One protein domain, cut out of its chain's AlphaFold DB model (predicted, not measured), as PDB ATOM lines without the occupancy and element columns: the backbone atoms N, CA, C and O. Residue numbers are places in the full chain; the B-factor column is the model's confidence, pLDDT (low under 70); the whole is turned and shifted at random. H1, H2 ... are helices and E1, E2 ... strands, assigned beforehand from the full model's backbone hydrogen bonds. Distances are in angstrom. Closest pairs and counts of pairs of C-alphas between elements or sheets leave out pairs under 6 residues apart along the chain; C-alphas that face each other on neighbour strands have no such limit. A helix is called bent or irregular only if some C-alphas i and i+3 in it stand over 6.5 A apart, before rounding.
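AT A GLANCE: This is residues 11 to 113 of the 226 residues of an uncharacterized protein of Acinetobacter sp. COS3 (UniProt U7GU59). A helical hairpin of H1 and H2 makes one side of a compact helical body, and H3 and H5, running side by side in opposite ways, pass crosswise over it. H6 prolongs the body at one end, packing on the first turn of H3, while a small hairpin of E1 and E2 lies at the other end, with the short H4 between it and H5. The 103 printed residues have six named helices and two named strands, in the order H1, H2, H3, E1, E2, H4, H5, H6; the two strands make an antiparallel sheet, and the class is mostly helix. The radius of gyration of the C-alphas is 13.2 A, and the C-alphas span 43 by 33 by 22 A.

IN THESE COORDINATES: H1 is residues 11 to 27, from C-alpha 11 at (-6.945, 32.200, 95.305), and is 24.3 A long from first to last C-alpha. H2, residues 31 to 47, is 25.6 A long; it is irregular, but only just, with C-alphas 32 and 35 at 6.9 A. H3, residues 56 to 72, begins at C-alpha 56 at (-1.330, 20.258, 103.752) and is 23.9 A long; it has a kink of 45 degrees near residue 66 and is irregular, with C-alphas 68 and 71 at 7.1 A. The strands E1, residues 74 to 76, and E2, residues 79 to 81, are 6.3 A and 6.4 A long. H4 is residues 83 to 87, 8.1 A long. H5, residues 90 to 102, is 18.0 A long. H6, residues 104 to 113, is 14.4 A long and ends at C-alpha 113 at (-5.480, 17.152, 112.310).

HOW THE PARTS SIT: H3 is the hub, touching H1, H4, H5 and H6. With residues 57 to 61 it touches H1, about perpendicular at 83 degrees; their closest C-alphas, of Glu 18 and Tyr 57, are 5.2 A apart. H3 and H5 touch at a shallow tilt of 29 degrees, opposite ways, closest at the C-alphas of Ile 64 and Gln 99, 7.4 A. H3 touches H6 with residues 56 to 60, closest at the C-alphas of Asp 56 and Val 107, 4.5 A; they run opposite ways at a shallow tilt of 34.7 degrees, only just short of steep. H3 and H4 only just touch, with 3 pairs of C-alphas within 8 A, the closest being those of Phe 72 and Ser 84, 5.7 A. H1 and H2 form a helical hairpin, opposite ways at a shallow tilt of 34 degrees, only just short of steep; the closest C-alphas, of Ile 17 and Leu 40, are 6.6 A apart. H1 touches H5 about perpendicular at 77 degrees, closest at the C-alphas of Ile 25 and Gln 101, 4.9 A. H2 and H3 are close but not clearly touching, with the closest C-alphas, of Leu 41 and Thr 65, 7.4 A apart. H2 touches H4, closest at the C-alphas of Ile 38 and Glu 83, 6.3 A. E1 and E2 form an antiparallel hairpin, with N 74 and O 81 at 2.9 A and N 76 and O 79 at 2.8 A, both within hydrogen-bond range. H5 and H6 meet only through their link. H2 and H6 are apart, as are H4 and H6. Every O i to N i+4 pair is within hydrogen-bond range in H1, H5 and H6; the counts are 9 of 13 in H2, 10 of 13 in H3 and 0 of 1 in H4, where 2 of 2 O i to N i+3 pairs are within range.

THE WHOLE: The two C-alphas farthest apart, those of Asp 77 and Arg 112, are 43.3 A apart. The printed part, residues 11 to 113, has no cut. The link from H2 to H3, with 8 residues, is short; the other links are tight. The mean pLDDT of the printed part is 94.6 and no printed residue is under 70; E1 and E2 each have a mean of 84.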
ATOM      1  N   PRO A  11      -6.119  33.368  94.986       88.31
ATOM      2  CA  PRO A  11      -6.945  32.200  95.305       88.31
ATOM      3  C   PRO A  11      -6.840  31.068  94.274       88.31
ATOM      4  O   PRO A  11      -6.808  29.896  94.645       88.31
ATOM      5  N   ASN A  12      -6.746  31.406  92.985       89.31
ATOM      6  CA  ASN A  12      -6.648  30.399  91.925       89.31
ATOM      7  C   ASN A  12      -5.270  29.752  91.919       89.31
ATOM      8  O   ASN A  12      -5.170  28.537  91.773       89.31
ATOM      9  N   LEU A  13      -4.218  30.545  92.134       92.25
ATOM     10  CA  LEU A  13      -2.860  30.027  92.248       92.25
ATOM     11  C   LEU A  13      -2.752  28.994  93.380       92.25
ATOM     12  O   LEU A  13      -2.180  27.928  93.180       92.25
ATOM     13  N   ILE A  14      -3.343  29.276  94.543       92.50
ATOM     14  CA  ILE A  14      -3.366  28.351  95.686       92.50
ATOM     15  C   ILE A  14      -4.027  27.014  95.304       92.50
ATOM     16  O   ILE A  14      -3.461  25.954  95.570       92.50
ATOM     17  N   ILE A  15      -5.171  27.051  94.612       92.31
ATOM     18  CA  ILE A  15      -5.860  25.845  94.122       92.31
ATOM     19  C   ILE A  15      -4.996  25.090  93.098       92.31
ATOM     20  O   ILE A  15      -4.912  23.860  93.132       92.31
ATOM     21  N   GLU A  16      -4.336  25.808  92.187       95.12
ATOM     22  CA  GLU A  16      -3.453  25.206  91.184       95.12
ATOM     23  C   GLU A  16      -2.238  24.518  91.822       95.12
ATOM     24  O   GLU A  16      -1.879  23.420  91.388       95.12
ATOM     25  N   ILE A  17      -1.644  25.121  92.860       97.06
ATOM     26  CA  ILE A  17      -0.540  24.548  93.647       97.06
ATOM     27  C   ILE A  17      -1.001  23.296  94.394       97.06
ATOM     28  O   ILE A  17      -0.307  22.275  94.362       97.06
ATOM     29  N   GLU A  18      -2.169  23.340  95.041       96.31
ATOM     30  CA  GLU A  18      -2.745  22.174  95.716       96.31
ATOM     31  C   GLU A  18      -2.952  21.020  94.727       96.31
ATOM     32  O   GLU A  18      -2.483  19.902  94.962       96.31
ATOM     33  N   SER A  19      -3.601  21.302  93.594       96.75
ATOM     34  CA  SER A  19      -3.849  20.314  92.545       96.75
ATOM     35  C   SER A  19      -2.549  19.735  91.997       96.75
ATOM     36  O   SER A  19      -2.446  18.516  91.875       96.75
ATOM     37  N   PHE A  20      -1.566  20.583  91.685       98.44
ATOM     38  CA  PHE A  20      -0.265  20.147  91.186       98.44
ATOM     39  C   PHE A  20       0.417  19.218  92.188       98.44
ATOM     40  O   PHE A  20       0.723  18.080  91.856       98.44
ATOM     41  N   THR A  21       0.560  19.666  93.435       98.31
ATOM     42  CA  THR A  21       1.234  18.908  94.493       98.31
ATOM     43  C   THR A  21       0.568  17.557  94.718       98.31
ATOM     44  O   THR A  21       1.249  16.537  94.823       98.31
ATOM     45  N   LYS A  22      -0.767  17.520  94.748       98.12
ATOM     46  CA  LYS A  22      -1.525  16.275  94.882       98.12
ATOM     47  C   LYS A  22      -1.257  15.317  93.722       98.12
ATOM     48  O   LYS A  22      -0.958  14.150  93.965       98.12
ATOM     49  N   THR A  23      -1.331  15.797  92.482       98.12
ATOM     50  CA  THR A  23      -1.056  14.973  91.297       98.12
ATOM     51  C   THR A  23       0.386  14.471  91.288       98.12
ATOM     52  O   THR A  23       0.601  13.291  91.037       98.12
ATOM     53  N   THR A  24       1.364  15.311  91.637       98.31
ATOM     54  CA  THR A  24       2.778  14.918  91.710       98.31
ATOM     55  C   THR A  24       3.026  13.848  92.773       98.31
ATOM     56  O   THR A  24       3.768  12.902  92.525       98.31
ATOM     57  N   ILE A  25       2.369  13.932  93.934       98.12
ATOM     58  CA  ILE A  25       2.411  12.863  94.945       98.12
ATOM     59  C   ILE A  25       1.873  11.541  94.373       98.12
ATOM     60  O   ILE A  25       2.444  10.483  94.623       98.12
ATOM     61  N   GLU A  26       0.752  11.584  93.651       97.31
ATOM     62  CA  GLU A  26       0.039  10.387  93.186       97.31
ATOM     63  C   GLU A  26       0.680   9.741  91.947       97.31
ATOM     64  O   GLU A  26       0.668   8.518  91.818       97.31
ATOM     65  N   GLN A  27       1.225  10.548  91.037       97.50
ATOM     66  CA  GLN A  27       1.659  10.124  89.697       97.50
ATOM     67  C   GLN A  27       3.165  10.318  89.454       97.50
ATOM     68  O   GLN A  27       3.695   9.850  88.446       97.50
ATOM     69  N   GLY A  28       3.865  10.973  90.381       97.44
ATOM     70  CA  GLY A  28       5.248  11.405  90.207       97.44
ATOM     71  C   GLY A  28       5.369  12.693  89.389       97.44
ATOM     72  O   GLY A  28       4.423  13.136  88.740       97.44
ATOM     73  N   LEU A  29       6.550  13.308  89.437       98.00
ATOM     74  CA  LEU A  29       6.898  14.489  88.648       98.00
ATOM     75  C   LEU A  29       7.504  14.068  87.305       98.00
ATOM     76  O   LEU A  29       8.545  13.416  87.284       98.00
ATOM     77  N   GLN A  30       6.891  14.469  86.191       97.06
ATOM     78  CA  GLN A  30       7.374  14.157  84.844       97.06
ATOM     79  C   GLN A  30       8.057  15.361  84.187       97.06
ATOM     80  O   GLN A  30       7.820  16.520  84.527       97.06
ATOM     81  N   ARG A  31       8.886  15.106  83.165       97.44
ATOM     82  CA  ARG A  31       9.621  16.158  82.431       97.44
ATOM     83  C   ARG A  31       8.677  17.215  81.846       97.44
ATOM     84  O   ARG A  31       8.984  18.406  81.875       97.44
ATOM     85  N   ASN A  32       7.517  16.770  81.360       97.06
ATOM     86  CA  ASN A  32       6.484  17.620  80.763       97.06
ATOM     87  C   ASN A  32       5.757  18.506  81.790       97.06
ATOM     88  O   ASN A  32       5.126  19.484  81.395       97.06
ATOM     89  N   ASP A  33       5.877  18.212  83.088       97.81
ATOM     90  CA  ASP A  33       5.291  19.020  84.160       97.81
ATOM     91  C   ASP A  33       6.162  20.228  84.521       97.81
ATOM     92  O   ASP A  33       5.676  21.183  85.126       97.81
ATOM     93  N   LEU A  34       7.445  20.227  84.142       97.81
ATOM     94  CA  LEU A  34       8.393  21.263  84.552       97.81
ATOM     95  C   LEU A  34       8.017  22.681  84.110       97.81
ATOM     96  O   LEU A  34       8.146  23.581  84.937       97.81
ATOM     97  N   PRO A  35       7.511  22.933  82.885       97.69
ATOM     98  CA  PRO A  35       7.014  24.262  82.532       97.69
ATOM     99  C   PRO A  35       5.895  24.744  83.466       97.69
ATOM    100  O   PRO A  35       5.863  25.917  83.837       97.69
ATOM    101  N   ARG A  36       4.999  23.836  83.887       97.69
ATOM    102  CA  ARG A  36       3.935  24.145  84.851       97.69
ATOM    103  C   ARG A  36       4.512  24.395  86.243       97.69
ATOM    104  O   ARG A  36       4.138  25.386  86.858       97.69
ATOM    105  N   LEU A  37       5.435  23.554  86.713       98.00
ATOM    106  CA  LEU A  37       6.119  23.732  87.997       98.00
ATOM    107  C   LEU A  37       6.824  25.090  88.073       98.00
ATOM    108  O   LEU A  37       6.622  25.820  89.033       98.00
ATOM    109  N   ILE A  38       7.599  25.452  87.047       96.88
ATOM    110  CA  ILE A  38       8.323  26.731  86.994       96.88
ATOM    111  C   ILE A  38       7.352  27.902  87.102       96.88
ATOM    112  O   ILE A  38       7.578  28.798  87.908       96.88
ATOM    113  N   LYS A  39       6.243  27.870  86.350       95.94
ATOM    114  CA  LYS A  39       5.209  28.903  86.445       95.94
ATOM    115  C   LYS A  39       4.653  29.004  87.871       95.94
ATOM    116  O   LYS A  39       4.548  30.106  88.393       95.94
ATOM    117  N   LEU A  40       4.323  27.873  88.500       97.25
ATOM    118  CA  LEU A  40       3.799  27.852  89.869       97.25
ATOM    119  C   LEU A  40       4.813  28.387  90.884       97.25
ATOM    120  O   LEU A  40       4.412  29.110  91.783       97.25
ATOM    121  N   LEU A  41       6.103  28.075  90.736       96.38
ATOM    122  CA  LEU A  41       7.164  28.597  91.603       96.38
ATOM    123  C   LEU A  41       7.353  30.110  91.425       96.38
ATOM    124  O   LEU A  41       7.401  30.843  92.413       96.38
ATOM    125  N   ASP A  42       7.419  30.580  90.175       93.75
ATOM    126  CA  ASP A  42       7.553  32.004  89.839       93.75
ATOM    127  C   ASP A  42       6.349  32.811  90.363       93.75
ATOM    128  O   ASP A  42       6.513  33.912  90.892       93.75
ATOM    129  N   ASP A  43       5.134  32.270  90.236       93.94
ATOM    130  CA  ASP A  43       3.914  32.912  90.725       93.94
ATOM    131  C   ASP A  43       3.773  32.807  92.257       93.94
ATOM    132  O   ASP A  43       3.375  33.786  92.892       93.94
ATOM    133  N   PHE A  44       4.149  31.680  92.875       94.44
ATOM    134  CA  PHE A  44       4.132  31.505  94.336       94.44
ATOM    135  C   PHE A  44       5.064  32.496  95.031       94.44
ATOM    136  O   PHE A  44       4.665  33.123  96.006       94.44
ATOM    137  N   GLU A  45       6.255  32.732  94.479       91.62
ATOM    138  CA  GLU A  45       7.204  33.729  94.987       91.62
ATOM    139  C   GLU A  45       6.585  35.133  95.099       91.62
ATOM    140  O   GLU A  45       6.906  35.890  96.012       91.62
ATOM    141  N   ARG A  46       5.672  35.495  94.188       90.94
ATOM    142  CA  ARG A  46       5.041  36.826  94.166       90.94
ATOM    143  C   ARG A  46       4.034  37.031  95.293       90.94
ATOM    144  O   ARG A  46       3.773  38.182  95.637       90.94
ATOM    145  N   ILE A  47       3.459  35.949  95.815       91.00
ATOM    146  CA  ILE A  47       2.490  35.966  96.924       91.00
ATOM    147  C   ILE A  47       3.091  35.439  98.231       91.00
ATOM    148  O   ILE A  47       2.439  35.462  99.276       91.00
ATOM    149  N   TYR A  48       4.323  34.930  98.182       92.56
ATOM    150  CA  TYR A  48       4.969  34.319  99.326       92.56
ATOM    151  C   TYR A  48       5.193  35.346 100.436       92.56
ATOM    152  O   TYR A  48       5.744  36.428 100.239       92.56
ATOM    153  N   SER A  49       4.804  34.959 101.644       92.06
ATOM    154  CA  SER A  49       5.103  35.681 102.872       92.06
ATOM    155  C   SER A  49       5.555  34.697 103.940       92.06
ATOM    156  O   SER A  49       4.856  33.725 104.235       92.06
ATOM    157  N   CYS A  50       6.692  34.983 104.573       90.69
ATOM    158  CA  CYS A  50       7.191  34.225 105.722       90.69
ATOM    159  C   CYS A  50       6.326  34.408 106.986       90.69
ATOM    160  O   CYS A  50       6.482  33.672 107.957       90.69
ATOM    161  N   ASN A  51       5.400  35.375 106.978       92.38
ATOM    162  CA  ASN A  51       4.422  35.574 108.049       92.38
ATOM    163  C   ASN A  51       3.182  34.676 107.890       92.38
ATOM    164  O   ASN A  51       2.327  34.645 108.781       92.38
ATOM    165  N   HIS A  52       3.052  33.972 106.763       92.12
ATOM    166  CA  HIS A  52       1.980  33.012 106.531       92.12
ATOM    167  C   HIS A  52       2.378  31.611 106.995       92.12
ATOM    168  O   HIS A  52       3.547  31.242 107.039       92.12
ATOM    169  N   SER A  53       1.367  30.817 107.349       90.81
ATOM    170  CA  SER A  53       1.530  29.393 107.626       90.81
ATOM    171  C   SER A  53       0.837  28.609 106.523       90.81
ATOM    172  O   SER A  53      -0.384  28.687 106.379       90.81
ATOM    173  N   TYR A  54       1.627  27.866 105.756       93.94
ATOM    174  CA  TYR A  54       1.146  26.957 104.722       93.94
ATOM    175  C   TYR A  54       0.969  25.557 105.321       93.94
ATOM    176  O   TYR A  54       1.814  25.091 106.087       93.94
ATOM    177  N   SER A  55      -0.134  24.884 104.993       93.50
ATOM    178  CA  SER A  55      -0.451  23.538 105.487       93.50
ATOM    179  C   SER A  55      -0.788  22.587 104.348       93.50
ATOM    180  O   SER A  55      -0.996  23.013 103.209       93.50
ATOM    181  N   ASP A  56      -0.860  21.295 104.668       95.81
ATOM    182  CA  ASP A  56      -1.330  20.258 103.752       95.81
ATOM    183  C   ASP A  56      -0.492  20.244 102.456       95.81
ATOM    184  O   ASP A  56       0.738  20.184 102.505       95.81
ATOM    185  N   TYR A  57      -1.136  20.299 101.289       97.62
ATOM    186  CA  TYR A  57      -0.458  20.298  99.994       97.62
ATOM    187  C   TYR A  57       0.377  21.563  99.766       97.62
ATOM    188  O   TYR A  57       1.515  21.465  99.316       97.62
ATOM    189  N   LEU A  58      -0.131  22.742 100.136       96.31
ATOM    190  CA  LEU A  58       0.636  23.986 100.015       96.31
ATOM    191  C   LEU A  58       1.862  23.980 100.925       96.31
ATOM    192  O   LEU A  58       2.931  24.406 100.511       96.31
ATOM    193  N   GLY A  59       1.721  23.465 102.148       97.19
ATOM    194  CA  GLY A  59       2.835  23.342 103.088       97.19
ATOM    195  C   GLY A  59       3.917  22.366 102.620       97.19
ATOM    196  O   GLY A  59       5.081  22.519 102.987       97.19
ATOM    197  N   LEU A  60       3.561  21.364 101.809       97.81
ATOM    198  CA  LEU A  60       4.550  20.518 101.143       97.81
ATOM    199  C   LEU A  60       5.219  21.240  99.971       97.81
ATOM    200  O   LEU A  60       6.436  21.164  99.842       97.81
ATOM    201  N   PHE A  61       4.445  21.933  99.135       98.12
ATOM    202  CA  PHE A  61       4.985  22.697  98.011       98.12
ATOM    203  C   PHE A  61       5.981  23.763  98.476       98.12
ATOM    204  O   PHE A  61       7.082  23.844  97.939       98.12
ATOM    205  N   ASP A  62       5.619  24.525  99.510       97.19
ATOM    206  CA  ASP A  62       6.472  25.516 100.167       97.19
ATOM    207  C   ASP A  62       7.769  24.883 100.690       97.19
ATOM    208  O   ASP A  62       8.868  25.319 100.358       97.19
ATOM    209  N   PHE A  63       7.646  23.765 101.415       96.12
ATOM    210  CA  PHE A  63       8.794  23.013 101.916       96.12
ATOM    211  C   PHE A  63       9.738  22.575 100.784       96.12
ATOM    212  O   PHE A  63      10.928  22.866 100.831       96.12
ATOM    213  N   ILE A  64       9.233  21.909  99.744       96.31
ATOM    214  CA  ILE A  64      10.082  21.449  98.633       96.31
ATOM    215  C   ILE A  64      10.687  22.640  97.884       96.31
ATOM    216  O   ILE A  64      11.852  22.590  97.499       96.31
ATOM    217  N   THR A  65       9.934  23.727  97.713       95.38
ATOM    218  CA  THR A  65      10.447  24.953  97.092       95.38
ATOM    219  C   THR A  65      11.670  25.469  97.836       95.38
ATOM    220  O   THR A  65      12.712  25.680  97.213       95.38
ATOM    221  N   GLU A  66      11.563  25.592  99.159       93.50
ATOM    222  CA  GLU A  66      12.623  26.118 100.013       93.50
ATOM    223  C   GLU A  66      13.869  25.223 100.037       93.50
ATOM    224  O   GLU A  66      14.991  25.715  99.922       93.50
ATOM    225  N   PHE A  67      13.690  23.906 100.154       93.81
ATOM    226  CA  PHE A  67      14.815  22.982 100.327       93.81
ATOM    227  C   PHE A  67      15.431  22.497  99.010       93.81
ATOM    228  O   PHE A  67      16.644  22.298  98.950       93.81
ATOM    229  N   GLU A  68      14.630  22.331  97.957       94.44
ATOM    230  CA  GLU A  68      15.076  21.705  96.706       94.44
ATOM    231  C   GLU A  68      15.231  22.711  95.564       94.44
ATOM    232  O   GLU A  68      16.167  22.615  94.764       94.44
ATOM    233  N   PHE A  69      14.336  23.699  95.465       94.00
ATOM    234  CA  PHE A  69      14.255  24.543  94.271       94.00
ATOM    235  C   PHE A  69      14.962  25.892  94.386       94.00
ATOM    236  O   PHE A  69      15.340  26.437  93.346       94.00
ATOM    237  N   GLN A  70      15.246  26.404  95.588       89.44
ATOM    238  CA  GLN A  70      15.904  27.713  95.760       89.44
ATOM    239  C   GLN A  70      17.222  27.841  94.983       89.44
ATOM    240  O   GLN A  70      17.504  28.885  94.396       89.44
ATOM    241  N   ASN A  71      18.004  26.762  94.873       89.12
ATOM    242  CA  ASN A  71      19.271  26.762  94.126       89.12
ATOM    243  C   ASN A  71      19.099  26.949  92.603       89.12
ATOM    244  O   ASN A  71      20.058  27.272  91.896       89.12
ATOM    245  N   PHE A  72      17.887  26.757  92.080       91.62
ATOM    246  CA  PHE A  72      17.551  26.933  90.665       91.62
ATOM    247  C   PHE A  72      17.041  28.338  90.340       91.62
ATOM    248  O   PHE A  72      16.922  28.675  89.155       91.62
ATOM    249  N   LYS A  73      16.784  29.154  91.367       91.62
ATOM    250  CA  LYS A  73      16.321  30.535  91.249       91.62
ATOM    251  C   LYS A  73      17.436  31.417  90.694       91.62
ATOM    252  O   LYS A  73      18.483  31.603  91.315       91.62
ATOM    253  N   LYS A  74      17.220  31.986  89.508       89.69
ATOM    254  CA  LYS A  74      18.196  32.856  88.832       89.69
ATOM    255  C   LYS A  74      17.558  34.167  88.410       89.69
ATOM    256  O   LYS A  74      16.408  34.189  87.988       89.69
ATOM    257  N   LEU A  75      18.316  35.259  88.507       85.56
ATOM    258  CA  LEU A  75      17.890  36.558  87.992       85.56
ATOM    259  C   LEU A  75      18.008  36.565  86.461       85.56
ATOM    260  O   LEU A  75      19.097  36.359  85.922       85.56
ATOM    261  N   ARG A  76      16.900  36.827  85.772       77.94
ATOM    262  CA  ARG A  76      16.807  36.960  84.317       77.94
ATOM    263  C   ARG A  76      15.895  38.138  83.976       77.94
ATOM    264  O   ARG A  76      14.789  38.235  84.492       77.94
ATOM    265  N   ASP A  77      16.379  39.065  83.153       79.00
ATOM    266  CA  ASP A  77      15.613  40.238  82.698       79.00
ATOM    267  C   ASP A  77      14.958  41.046  83.844       79.00
ATOM    268  O   ASP A  77      13.837  41.544  83.740       79.00
ATOM    269  N   GLY A  78      15.664  41.154  84.977       78.31
ATOM    270  CA  GLY A  78      15.198  41.875  86.168       78.31
ATOM    271  C   GLY A  78      14.164  41.131  87.023       78.31
ATOM    272  O   GLY A  78      13.620  41.729  87.950       78.31
ATOM    273  N   LYS A  79      13.892  39.849  86.749       79.12
ATOM    274  CA  LYS A  79      13.001  38.987  87.541       79.12
ATOM    275  C   LYS A  79      13.696  37.685  87.926       79.12
ATOM    276  O   LYS A  79      14.514  37.169  87.174       79.12
ATOM    277  N   TYR A  80      13.394  37.153  89.105       82.19
ATOM    278  CA  TYR A  80      13.837  35.806  89.462       82.19
ATOM    279  C   TYR A  80      12.982  34.772  88.731       82.19
ATOM    280  O   TYR A  80      11.776  34.966  88.613       82.19
ATOM    281  N   SER A  81      13.609  33.702  88.241       91.06
ATOM    282  CA  SER A  81      12.906  32.570  87.643       91.06
ATOM    283  C   SER A  81      13.602  31.234  87.906       91.06
ATOM    284  O   SER A  81      14.832  31.173  88.039       91.06
ATOM    285  N   TYR A  82      12.810  30.162  87.935       93.81
ATOM    286  CA  TYR A  82      13.262  28.775  88.092       93.81
ATOM    287  C   TYR A  82      13.506  28.036  86.762       93.81
ATOM    288  O   TYR A  82      13.701  26.822  86.757       93.81
ATOM    289  N   GLU A  83      13.563  28.728  85.617       94.25
ATOM    290  CA  GLU A  83      13.776  28.140  84.274       94.25
ATOM    291  C   GLU A  83      14.945  27.152  84.154       94.25
ATOM    292  O   GLU A  83      14.945  26.280  83.281       94.25
ATOM    293  N   SER A  84      15.963  27.264  85.012       93.62
ATOM    294  CA  SER A  84      17.079  26.316  85.015       93.62
ATOM    295  C   SER A  84      16.652  24.876  85.343       93.62
ATOM    296  O   SER A  84      17.337  23.942  84.918       93.62
ATOM    297  N   LEU A  85      15.472  24.685  85.948       95.69
ATOM    298  CA  LEU A  85      14.817  23.384  86.107       95.69
ATOM    299  C   LEU A  85      14.559  22.681  84.765       95.69
ATOM    300  O   LEU A  85      14.576  21.454  84.708       95.69
ATOM    301  N   LEU A  86      14.421  23.404  83.645       96.06
ATOM    302  CA  LEU A  86      14.283  22.794  82.312       96.06
ATOM    303  C   LEU A  86      15.536  22.032  81.856       96.06
ATOM    304  O   LEU A  86      15.463  21.252  80.907       96.06
ATOM    305  N   LYS A  87      16.669  22.166  82.550       95.50
ATOM    306  CA  LYS A  87      17.938  21.518  82.184       95.50
ATOM    307  C   LYS A  87      18.388  20.420  83.154       95.50
ATOM    308  O   LYS A  87      19.499  19.923  83.002       95.50
ATOM    309  N   VAL A  88      17.568  20.060  84.145       96.81
ATOM    310  CA  VAL A  88      17.919  18.993  85.099       96.81
ATOM    311  C   VAL A  88      17.993  17.633  84.408       96.81
ATOM    312  O   VAL A  88      17.292  17.399  83.423       96.81
ATOM    313  N   SER A  89      18.856  16.758  84.924       97.50
ATOM    314  CA  SER A  89      18.937  15.365  84.486       97.50
ATOM    315  C   SER A  89      17.710  14.576  84.942       97.50
ATOM    316  O   SER A  89      17.067  14.938  85.929       97.50
ATOM    317  N   ASP A  90      17.433  13.456  84.273       96.62
ATOM    318  CA  ASP A  90      16.331  12.565  84.655       96.62
ATOM    319  C   ASP A  90      16.519  12.007  86.074       96.62
ATOM    320  O   ASP A  90      15.574  11.973  86.847       96.62
ATOM    321  N   GLN A  91      17.758  11.707  86.486       97.81
ATOM    322  CA  GLN A  91      18.057  11.280  87.862       97.81
ATOM    323  C   GLN A  91      17.659  12.326  88.912       97.81
ATOM    324  O   GLN A  91      17.161  11.982  89.983       97.81
ATOM    325  N   LEU A  92      17.895  13.610  88.625       97.12
ATOM    326  CA  LEU A  92      17.531  14.685  89.542       97.12
ATOM    327  C   LEU A  92      16.020  14.956  89.515       97.12
ATOM    328  O   LEU A  92      15.432  15.281  90.542       97.12
ATOM    329  N   LEU A  93      15.379  14.773  88.359       97.75
ATOM    330  CA  LEU A  93      13.926  14.819  88.233       97.75
ATOM    331  C   LEU A  93      13.249  13.700  89.042       97.75
ATOM    332  O   LEU A  93      12.305  13.979  89.782       97.75
ATOM    333  N   ASP A  94      13.763  12.473  88.960       98.00
ATOM    334  CA  ASP A  94      13.302  11.327  89.752       98.00
ATOM    335  C   ASP A  94      13.480  11.585  91.250       98.00
ATOM    336  O   ASP A  94      12.598  11.273  92.050       98.00
ATOM    337  N   TYR A  95      14.590  12.220  91.635       98.12
ATOM    338  CA  TYR A  95      14.815  12.652  93.008       98.12
ATOM    339  C   TYR A  95      13.759  13.663  93.475       98.12
ATOM    340  O   TYR A  95      13.160  13.468  94.531       98.12
ATOM    341  N   PHE A  96      13.452  14.697  92.684       97.81
ATOM    342  CA  PHE A  96      12.382  15.640  93.026       97.81
ATOM    343  C   PHE A  96      11.017  14.955  93.109       97.81
ATOM    344  O   PHE A  96      10.277  15.187  94.061       97.81
ATOM    345  N   SER A  97      10.696  14.073  92.160       98.25
ATOM    346  CA  SER A  97       9.484  13.244  92.188       98.25
ATOM    347  C   SER A  97       9.374  12.459  93.502       98.25
ATOM    348  O   SER A  97       8.344  12.501  94.184       98.25
ATOM    349  N   TRP A  98      10.470  11.817  93.912       98.19
ATOM    350  CA  TRP A  98      10.562  11.084  95.170       98.19
ATOM    351  C   TRP A  98      10.373  11.986  96.398       98.19
ATOM    352  O   TRP A  98       9.700  11.567  97.340       98.19
ATOM    353  N   GLN A  99      10.869  13.231  96.388       98.12
ATOM    354  CA  GLN A  99      10.663  14.182  97.492       98.12
ATOM    355  C   GLN A  99       9.177  14.473  97.750       98.12
ATOM    356  O   GLN A  99       8.722  14.448  98.897       98.12
ATOM    357  N   PHE A 100       8.375  14.672  96.699       98.12
ATOM    358  CA  PHE A 100       6.922  14.833  96.857       98.12
ATOM    359  C   PHE A 100       6.283  13.592  97.496       98.12
ATOM    360  O   PHE A 100       5.448  13.702  98.395       98.12
ATOM    361  N   GLN A 101       6.700  12.400  97.072       98.06
ATOM    362  CA  GLN A 101       6.132  11.134  97.536       98.06
ATOM    363  C   GLN A 101       6.532  10.797  98.979       98.06
ATOM    364  O   GLN A 101       5.672  10.436  99.788       98.06
ATOM    365  N   VAL A 102       7.813  10.943  99.333       97.56
ATOM    366  CA  VAL A 102       8.335  10.584 100.663       97.56
ATOM    367  C   VAL A 102       7.758  11.475 101.764       97.56
ATOM    368  O   VAL A 102       7.550  11.022 102.890       97.56
ATOM    369  N   HIS A 103       7.411  12.721 101.434       97.56
ATOM    370  CA  HIS A 103       6.812  13.670 102.367       97.56
ATOM    371  C   HIS A 103       5.272  13.639 102.409       97.56
ATOM    372  O   HIS A 103       4.673  14.329 103.242       97.56
ATOM    373  N   LYS A 104       4.609  12.775 101.626       97.25
ATOM    374  CA  LYS A 104       3.152  12.548 101.698       97.25
ATOM    375  C   LYS A 104       2.615  12.320 103.127       97.25
ATOM    376  O   LYS A 104       1.567  12.887 103.450       97.25
ATOM    377  N   PRO A 105       3.281  11.559 104.024       97.19
ATOM    378  CA  PRO A 105       2.775  11.341 105.381       97.19
ATOM    379  C   PRO A 105       2.587  12.627 106.201       97.19
ATOM    380  O   PRO A 105       1.721  12.658 107.081       97.19
ATOM    381  N   LYS A 106       3.362  13.687 105.912       94.38
ATOM    382  CA  LYS A 106       3.196  15.015 106.525       94.38
ATOM    383  C   LYS A 106       1.862  15.633 106.105       94.38
ATOM    384  O   LYS A 106       1.073  15.988 106.975       94.38
ATOM    385  N   VAL A 107       1.571  15.644 104.803       97.31
ATOM    386  CA  VAL A 107       0.288  16.116 104.252       97.31
ATOM    387  C   VAL A 107      -0.880  15.349 104.869       97.31
ATOM    388  O   VAL A 107      -1.840  15.939 105.356       97.31
ATOM    389  N   ASP A 108      -0.780  14.020 104.937       97.50
ATOM    390  CA  ASP A 108      -1.843  13.200 105.521       97.50
ATOM    391  C   ASP A 108      -2.041  13.492 107.023       97.50
ATOM    392  O   ASP A 108      -3.156  13.378 107.542       97.50
ATOM    393  N   SER A 109      -0.974  13.859 107.738       96.62
ATOM    394  CA  SER A 109      -1.043  14.289 109.138       96.62
ATOM    395  C   SER A 109      -1.792  15.608 109.286       96.62
ATOM    396  O   SER A 109      -2.721  15.679 110.098       96.62
ATOM    397  N   ASP A 110      -1.448  16.613 108.484       96.38
ATOM    398  CA  ASP A 110      -2.097  17.926 108.501       96.38
ATOM    399  C   ASP A 110      -3.601  17.792 108.210       96.38
ATOM    400  O   ASP A 110      -4.433  18.256 109.003       96.38
ATOM    401  N   LEU A 111      -3.962  16.993 107.197       96.56
ATOM    402  CA  LEU A 111      -5.352  16.720 106.825       96.56
ATOM    403  C   LEU A 111      -6.123  16.004 107.943       96.56
ATOM    404  O   LEU A 111      -7.287  16.324 108.212       96.56
ATOM    405  N   ARG A 112      -5.504  15.030 108.627       97.38
ATOM    406  CA  ARG A 112      -6.122  14.353 109.786       97.38
ATOM    407  C   ARG A 112      -6.350  15.326 110.936       97.38
ATOM    408  O   ARG A 112      -7.435  15.330 111.525       97.38
ATOM    409  N   GLN A 113      -5.359  16.154 111.252       96.06
ATOM    410  CA  GLN A 113      -5.480  17.152 112.310       96.06
ATOM    411  C   GLN A 113      -6.560  18.184 111.978       96.06
ATOM    412  O   GLN A 113      -7.364  18.527 112.848       96.06
TER     413      GLN A 113